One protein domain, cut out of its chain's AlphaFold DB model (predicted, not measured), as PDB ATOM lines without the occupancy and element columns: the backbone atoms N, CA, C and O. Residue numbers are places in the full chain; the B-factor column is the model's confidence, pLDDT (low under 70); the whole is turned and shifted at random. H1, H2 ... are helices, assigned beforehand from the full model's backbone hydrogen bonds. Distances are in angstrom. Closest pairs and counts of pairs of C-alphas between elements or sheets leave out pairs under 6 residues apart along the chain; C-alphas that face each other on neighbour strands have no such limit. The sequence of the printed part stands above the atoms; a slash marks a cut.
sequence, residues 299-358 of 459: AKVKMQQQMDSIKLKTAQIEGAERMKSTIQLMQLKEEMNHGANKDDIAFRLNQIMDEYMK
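This is residues 299 to 358 of the 459 residues of an uncharacterized protein of uncultured Aureispira sp (UniProt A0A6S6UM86). Picture a lopsided J: the long helix H1 makes the shaft, and after a tight turn the much shorter helix H2 folds back along the later part of H1, with the two only loosely together. Residues 299 to 324 of H1 stick out with nothing beside them. The printed part has 60 residues with two named helices, H1 then H2, and no named strand; the class is all helix. The whole is extended, with a radius of gyration of the C-alphas of 18.8 A, and its C-alphas span 62 by 23 by 5 A, a rod in outline.

Start with H1, residues 299 to 337, and look from its far part toward H2, residues 342 to 356. The two are close but not clearly touching, with 2 pairs of C-alphas within 8 A. The closest C-alphas are those of Met 336 and Ile 345, 7.4 A apart. The helices run opposite ways at a shallow tilt of 12 degrees. In both H1 and H2 every O i to N i+4 pair is within hydrogen-bond range.

Find C-alpha 299 at (66.496, 1.683, -12.547); from there H1 runs 57.2 A to C-alpha 337 at (21.216, -6.308, 21.508). After four residues between them, H2 begins at Lys 342 and runs 21.2 A from its first C-alpha to C-alpha 356 at (36.086, 9.963, 13.270).

The C-alphas farthest apart are those of Ala 299 and Asn 341, 61.7 A. Without residues 299 to 324, which stand free, the body of 34 residues spans 30 by 20 by 5 A. The printed part has no cut, and the link from H1 to H2 is tight. Look in the B-factor column for pLDDT: its mean over the printed part is 73.9, and residues 335 to 350 and 352 to 358 are under 70.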
ATOM      1  N   ALA A 299      66.831   0.687 -13.560       84.31
ATOM      2  CA  ALA A 299      66.496   1.683 -12.547       84.31
ATOM      3  C   ALA A 299      64.986   1.974 -12.515       84.31
ATOM      4  O   ALA A 299      64.393   1.954 -11.434       84.31
ATOM      5  N   LYS A 300      64.343   2.138 -13.681       88.50
ATOM      6  CA  LYS A 300      62.886   2.335 -13.797       88.50
ATOM      7  C   LYS A 300      62.103   1.158 -13.217       88.50
ATOM      8  O   LYS A 300      61.166   1.365 -12.447       88.50
ATOM      9  N   VAL A 301      62.521  -0.077 -13.500       89.50
ATOM     10  CA  VAL A 301      61.881  -1.280 -12.938       89.50
ATOM     11  C   VAL A 301      62.016  -1.324 -11.412       89.50
ATOM     12  O   VAL A 301      61.040  -1.616 -10.721       89.50
ATOM     13  N   LYS A 302      63.192  -0.988 -10.861       87.81
ATOM     14  CA  LYS A 302      63.390  -0.927  -9.402       87.81
ATOM     15  C   LYS A 302      62.529   0.152  -8.744       87.81
ATOM     16  O   LYS A 302      61.930  -0.114  -7.703       87.81
ATOM     17  N   MET A 303      62.436   1.339  -9.344       84.19
ATOM     18  CA  MET A 303      61.573   2.415  -8.844       84.19
ATOM     19  C   MET A 303      60.096   2.008  -8.867       84.19
ATOM     20  O   MET A 303      59.390   2.209  -7.879       84.19
ATOM     21  N   GLN A 304      59.641   1.353  -9.939       87.31
ATOM     22  CA  GLN A 304      58.264   0.870 -10.035       87.31
ATOM     23  C   GLN A 304      57.945  -0.171  -8.951       87.31
ATOM     24  O   GLN A 304      56.924  -0.065  -8.273       87.31
ATOM     25  N   GLN A 305      58.854  -1.121  -8.710       85.44
ATOM     26  CA  GLN A 305      58.708  -2.111  -7.637       85.44
ATOM     27  C   GLN A 305      58.636  -1.465  -6.247       85.44
ATOM     28  O   GLN A 305      57.833  -1.879  -5.407       85.44
ATOM     29  N   GLN A 306      59.448  -0.434  -5.990       84.50
ATOM     30  CA  GLN A 306      59.372   0.319  -4.739       84.50
ATOM     31  C   GLN A 306      58.024   1.028  -4.598       84.50
ATOM     32  O   GLN A 306      57.401   0.939  -3.537       84.50
ATOM     33  N   MET A 307      57.534   1.657  -5.665       84.12
ATOM     34  CA  MET A 307      56.268   2.383  -5.645       84.12
ATOM     35  C   MET A 307      55.067   1.457  -5.413       84.12
ATOM     36  O   MET A 307      54.186   1.781  -4.614       84.12
ATOM     37  N   ASP A 308      55.065   0.267  -6.013       86.81
ATOM     38  CA  ASP A 308      54.030  -0.744  -5.775       86.81
ATOM     39  C   ASP A 308      54.070  -1.265  -4.330       86.81
ATOM     40  O   ASP A 308      53.026  -1.435  -3.692       86.81
ATOM     41  N   SER A 309      55.270  -1.435  -3.757       87.88
ATOM     42  CA  SER A 309      55.422  -1.831  -2.351       87.88
ATOM     43  C   SER A 309      54.916  -0.761  -1.374       87.88
ATOM     44  O   SER A 309      54.327  -1.095  -0.343       87.88
ATOM     45  N   ILE A 310      55.098   0.524  -1.704       84.81
ATOM     46  CA  ILE A 310      54.589   1.650  -0.911       84.81
ATOM     47  C   ILE A 310      53.062   1.686  -0.989       84.81
ATOM     48  O   ILE A 310      52.412   1.714   0.054       84.81
ATOM     49  N   LYS A 311      52.479   1.587  -2.192       84.06
ATOM     50  CA  LYS A 311      51.017   1.543  -2.372       84.06
ATOM     51  C   LYS A 311      50.376   0.396  -1.590       84.06
ATOM     52  O   LYS A 311      49.342   0.596  -0.955       84.06
ATOM     53  N   LEU A 312      51.000  -0.784  -1.588       84.00
ATOM     54  CA  LEU A 312      50.505  -1.937  -0.835       84.00
ATOM     55  C   LEU A 312      50.525  -1.684   0.681       84.00
ATOM     56  O   LEU A 312      49.549  -1.994   1.363       84.00
ATOM     57  N   LYS A 313      51.604  -1.091   1.208       83.56
ATOM     58  CA  LYS A 313      51.689  -0.717   2.630       83.56
ATOM     59  C   LYS A 313      50.630   0.320   3.003       83.56
ATOM     60  O   LYS A 313      49.968   0.156   4.022       83.56
ATOM     61  N   THR A 314      50.417   1.339   2.172       81.38
ATOM     62  CA  THR A 314      49.385   2.358   2.414       81.38
ATOM     63  C   THR A 314      47.981   1.752   2.404       81.38
ATOM     64  O   THR A 314      47.203   2.003   3.322       81.38
ATOM     65  N   ALA A 315      47.672   0.881   1.438       79.62
ATOM     66  CA  ALA A 315      46.385   0.187   1.380       79.62
ATOM     67  C   ALA A 315      46.148  -0.738   2.591       79.62
ATOM     68  O   ALA A 315      45.019  -0.863   3.063       79.62
ATOM     69  N   GLN A 316      47.200  -1.370   3.127       81.81
ATOM     70  CA  GLN A 316      47.099  -2.159   4.359       81.81
ATOM     71  C   GLN A 316      46.796  -1.294   5.585       81.81
ATOM     72  O   GLN A 316      45.981  -1.699   6.414       81.81
ATOM     73  N   ILE A 317      47.420  -0.117   5.692       80.88
ATOM     74  CA  ILE A 317      47.160   0.831   6.785       80.88
ATOM     75  C   ILE A 317      45.698   1.286   6.736       80.88
ATOM     76  O   ILE A 317      44.984   1.151   7.728       80.88
ATOM     77  N   GLU A 318      45.214   1.708   5.566       78.56
ATOM     78  CA  GLU A 318      43.819   2.132   5.400       78.56
ATOM     79  C   GLU A 318      42.828   0.983   5.683       78.56
ATOM     80  O   GLU A 318      41.796   1.168   6.335       78.56
ATOM     81  N   GLY A 319      43.148  -0.240   5.246       77.06
ATOM     82  CA  GLY A 319      42.348  -1.430   5.537       77.06
ATOM     83  C   GLY A 319      42.266  -1.750   7.034       77.06
ATOM     84  O   GLY A 319      41.187  -2.071   7.537       77.06
ATOM     85  N   ALA A 320      43.380  -1.623   7.761       77.69
ATOM     86  CA  ALA A 320      43.425  -1.842   9.205       77.69
ATOM     87  C   ALA A 320      42.587  -0.802   9.968       77.69
ATOM     88  O   ALA A 320      41.864  -1.158  10.903       77.69
ATOM     89  N   GLU A 321      42.612   0.463   9.539       80.69
ATOM     90  CA  GLU A 321      41.788   1.526  10.123       80.69
ATOM     91  C   GLU A 321      40.286   1.276   9.917       80.69
ATOM     92  O   GLU A 321      39.503   1.373  10.868       80.69
ATOM     93  N   ARG A 322      39.877   0.855   8.711       76.50
ATOM     94  CA  ARG A 322      38.482   0.469   8.414       76.50
ATOM     95  C   ARG A 322      38.035  -0.782   9.179       76.50
ATOM     96  O   ARG A 322      36.871  -0.909   9.560       76.50
ATOM     97  N   MET A 323      38.937  -1.728   9.421       78.69
ATOM     98  CA  MET A 323      38.619  -2.915  10.217       78.69
ATOM     99  C   MET A 323      38.408  -2.552  11.689       78.69
ATOM    100  O   MET A 323      37.452  -3.024  12.307       78.69
ATOM    101  N   LYS A 324      39.251  -1.667  12.236       80.19
ATOM    102  CA  LYS A 324      39.106  -1.158  13.605       80.19
ATOM    103  C   LYS A 324      37.757  -0.460  13.803       80.19
ATOM    104  O   LYS A 324      37.079  -0.748  14.789       80.19
ATOM    105  N   SER A 325      37.331   0.377  12.852       74.31
ATOM    106  CA  SER A 325      36.019   1.039  12.921       74.31
ATOM    107  C   SER A 325      34.863   0.038  12.844       74.31
ATOM    108  O   SER A 325      33.901   0.127  13.605       74.31
ATOM    109  N   THR A 326      34.984  -0.982  11.993       75.75
ATOM    110  CA  THR A 326      33.972  -2.042  11.878       75.75
ATOM    111  C   THR A 326      33.825  -2.831  13.183       75.75
ATOM    112  O   THR A 326      32.703  -3.120  13.595       75.75
ATOM    113  N   ILE A 327      34.931  -3.137  13.874       80.88
ATOM    114  CA  ILE A 327      34.904  -3.822  15.177       80.88
ATOM    115  C   ILE A 327      34.190  -2.965  16.229       80.88
ATOM    116  O   ILE A 327      33.341  -3.484  16.949       80.88
ATOM    117  N   GLN A 328      34.474  -1.661  16.291       78.81
ATOM    118  CA  GLN A 328      33.805  -0.752  17.230       78.81
ATOM    119  C   GLN A 328      32.296  -0.651  16.961       78.81
ATOM    120  O   GLN A 328      31.495  -0.700  17.893       78.81
ATOM    121  N   LEU A 329      31.885  -0.593  15.691       78.12
ATOM    122  CA  LEU A 329      30.466  -0.619  15.315       78.12
ATOM    123  C   LEU A 329      29.795  -1.955  15.661       78.12
ATOM    124  O   LEU A 329      28.628  -1.986  16.051       78.12
ATOM    125  N   MET A 330      30.521  -3.066  15.531       75.81
ATOM    126  CA  MET A 330      30.013  -4.392  15.871       75.81
ATOM    127  C   MET A 330      29.846  -4.563  17.385       75.81
ATOM    128  O   MET A 330      28.816  -5.079  17.812       75.81
ATOM    129  N   GLN A 331      30.786  -4.050  18.185       79.38
ATOM    130  CA  GLN A 331      30.664  -3.977  19.645       79.38
ATOM    131  C   GLN A 331      29.462  -3.125  20.060       79.38
ATOM    132  O   GLN A 331      28.661  -3.556  20.885       79.38
ATOM    133  N   LEU A 332      29.258  -1.968  19.417       72.31
ATOM    134  CA  LEU A 332      28.081  -1.132  19.661       72.31
ATOM    135  C   LEU A 332      26.775  -1.875  19.326       72.31
ATOM    136  O   LEU A 332      25.791  -1.784  20.058       72.31
ATOM    137  N   LYS A 333      26.757  -2.649  18.233       71.81
ATOM    138  CA  LYS A 333      25.606  -3.485  17.862       71.81
ATOM    139  C   LYS A 333      25.335  -4.589  18.890       71.81
ATOM    140  O   LYS A 333      24.174  -4.885  19.166       71.81
ATOM    141  N   GLU A 334      26.376  -5.201  19.436       74.44
ATOM    142  CA  GLU A 334      26.255  -6.238  20.463       74.44
ATOM    143  C   GLU A 334      25.729  -5.657  21.786       74.44
ATOM    144  O   GLU A 334      24.793  -6.205  22.368       74.44
ATOM    145  N   GLU A 335      26.208  -4.475  22.185       64.25
ATOM    146  CA  GLU A 335      25.691  -3.727  23.340       64.25
ATOM    147  C   GLU A 335      24.217  -3.305  23.149       64.25
ATOM    148  O   GLU A 335      23.413  -3.413  24.080       64.25
ATOM    149  N   MET A 336      23.809  -2.922  21.930       60.75
ATOM    150  CA  MET A 336      22.400  -2.640  21.605       60.75
ATOM    151  C   MET A 336      21.493  -3.873  21.740       60.75
ATOM    152  O   MET A 336      20.350  -3.749  22.181       60.75
ATOM    153  N   ASN A 337      21.986  -5.065  21.394       65.94
ATOM    154  CA  ASN A 337      21.216  -6.308  21.508       65.94
ATOM    155  C   ASN A 337      21.028  -6.772  22.964       65.94
ATOM    156  O   ASN A 337      20.077  -7.501  23.246       65.94
ATOM    157  N   HIS A 338      21.883  -6.339  23.892       66.31
ATOM    158  CA  HIS A 338      21.808  -6.708  25.309       66.31
ATOM    159  C   HIS A 338      20.945  -5.770  26.175       66.31
ATOM    160  O   HIS A 338      20.904  -5.928  27.394       66.31
ATOM    161  N   GLY A 339      20.189  -4.848  25.569       58.34
ATOM    162  CA  GLY A 339      19.225  -4.007  26.290       58.34
ATOM    163  C   GLY A 339      19.852  -2.816  27.018       58.34
ATOM    164  O   GLY A 339      19.310  -2.365  28.028       58.34
ATOM    165  N   ALA A 340      20.983  -2.305  26.519       59.59
ATOM    166  CA  ALA A 340      21.612  -1.098  27.044       59.59
ATOM    167  C   ALA A 340      20.688   0.136  26.939       59.59
ATOM    168  O   ALA A 340      19.848   0.253  26.042       59.59
ATOM    169  N   ASN A 341      20.836   1.059  27.894       60.94
ATOM    170  CA  ASN A 341      20.028   2.272  27.994       60.94
ATOM    171  C   ASN A 341      20.256   3.185  26.769       60.94
ATOM    172  O   ASN A 341      21.398   3.430  26.379       60.94
ATOM    173  N   LYS A 342      19.176   3.705  26.167       59.59
ATOM    174  CA  LYS A 342      19.211   4.477  24.906       59.59
ATOM    175  C   LYS A 342      20.120   5.710  24.963       59.59
ATOM    176  O   LYS A 342      20.713   6.060  23.946       59.59
ATOM    177  N   ASP A 343      20.255   6.324  26.134       63.31
ATOM    178  CA  ASP A 343      21.064   7.533  26.313       63.31
ATOM    179  C   ASP A 343      22.576   7.240  26.310       63.31
ATOM    180  O   ASP A 343      23.362   8.045  25.813       63.31
ATOM    181  N   ASP A 344      22.990   6.058  26.779       64.62
ATOM    182  CA  ASP A 344      24.402   5.644  26.827       64.62
ATOM    183  C   ASP A 344      24.909   5.237  25.430       64.62
ATOM    184  O   ASP A 344      26.025   5.563  25.015       64.62
ATOM    185  N   ILE A 345      24.022   4.625  24.636       64.31
ATOM    186  CA  ILE A 345      24.264   4.320  23.219       64.31
ATOM    187  C   ILE A 345      24.405   5.614  22.406       64.31
ATOM    188  O   ILE A 345      25.302   5.718  21.571       64.31
ATOM    189  N   ALA A 346      23.554   6.617  22.652       61.59
ATOM    190  CA  ALA A 346      23.631   7.904  21.963       61.59
ATOM    191  C   ALA A 346      24.923   8.668  22.304       61.59
ATOM    192  O   ALA A 346      25.535   9.269  21.420       61.59
ATOM    193  N   PHE A 347      25.372   8.608  23.561       69.31
ATOM    194  CA  PHE A 347      26.627   9.221  23.990       69.31
ATOM    195  C   PHE A 347      27.850   8.560  23.332       69.31
ATOM    196  O   PHE A 347      28.681   9.256  22.748       69.31
ATOM    197  N   ARG A 348      27.930   7.221  23.333       65.56
ATOM    198  CA  ARG A 348      29.028   6.485  22.678       65.56
ATOM    199  C   ARG A 348      29.022   6.618  21.160       65.56
ATOM    200  O   ARG A 348      30.087   6.729  20.561       65.56
ATOM    201  N   LEU A 349      27.846   6.647  20.532       67.25
ATOM    202  CA  LEU A 349      27.735   6.872  19.092       67.25
ATOM    203  C   LEU A 349      28.252   8.260  18.713       67.25
ATOM    204  O   LEU A 349      28.979   8.374  17.732       67.25
ATOM    205  N   ASN A 350      27.936   9.288  19.505       67.50
ATOM    206  CA  ASN A 350      28.484  10.626  19.299       67.50
ATOM    207  C   ASN A 350      29.994  10.668  19.551       67.50
ATOM    208  O   ASN A 350      30.691  11.296  18.772       67.50
ATOM    209  N   GLN A 351      30.519   9.955  20.551       72.25
ATOM    210  CA  GLN A 351      31.965   9.876  20.791       72.25
ATOM    211  C   GLN A 351      32.714   9.203  19.629       72.25
ATOM    212  O   GLN A 351      33.758   9.693  19.211       72.25
ATOM    213  N   ILE A 352      32.159   8.124  19.066       67.44
ATOM    214  CA  ILE A 352      32.691   7.490  17.852       67.44
ATOM    215  C   ILE A 352      32.573   8.465  16.672       67.44
ATOM    216  O   ILE A 352      33.525   8.644  15.926       67.44
ATOM    217  N   MET A 353      31.446   9.159  16.503       63.62
ATOM    218  CA  MET A 353      31.298  10.137  15.418       63.62
ATOM    219  C   MET A 353      32.315  11.281  15.527       63.62
ATOM    220  O   MET A 353      32.898  11.657  14.519       63.62
ATOM    221  N   ASP A 354      32.575  11.786  16.731       66.19
ATOM    222  CA  ASP A 354      33.469  12.919  16.995       66.19
ATOM    223  C   ASP A 354      34.961  12.531  16.886       66.19
ATOM    224  O   ASP A 354      35.789  13.321  16.431       66.19
ATOM    225  N   GLU A 355      35.317  11.284  17.223       66.19
ATOM    226  CA  GLU A 355      36.668  10.735  17.014       66.19
ATOM    227  C   GLU A 355      36.975  10.508  15.522       66.19
ATOM    228  O   GLU A 355      38.121  10.670  15.098       66.19
ATOM    229  N   TYR A 356      35.954  10.208  14.711       59.53
ATOM    230  CA  TYR A 356      36.086   9.963  13.270       59.53
ATOM    231  C   TYR A 356      35.800  11.188  12.379       59.53
ATOM    232  O   TYR A 356      36.213  11.188  11.220       59.53
ATOM    233  N   MET A 357      35.123  12.232  12.880       51.22
ATOM    234  CA  MET A 357      34.793  13.452  12.119       51.22
ATOM    235  C   MET A 357      35.735  14.635  12.361       51.22
ATOM    236  O   MET A 357      35.459  15.734  11.877       51.22
ATOM    237  N   LYS A 358      36.887  14.454  13.021       49.84
ATOM    238  CA  LYS A 358      37.932  15.484  12.929       49.84
ATOM    239  C   LYS A 358      38.420  15.569  11.478       49.84
ATOM    240  O   LYS A 358      38.905  14.567  10.949       49.84
TER     241      LYS A 358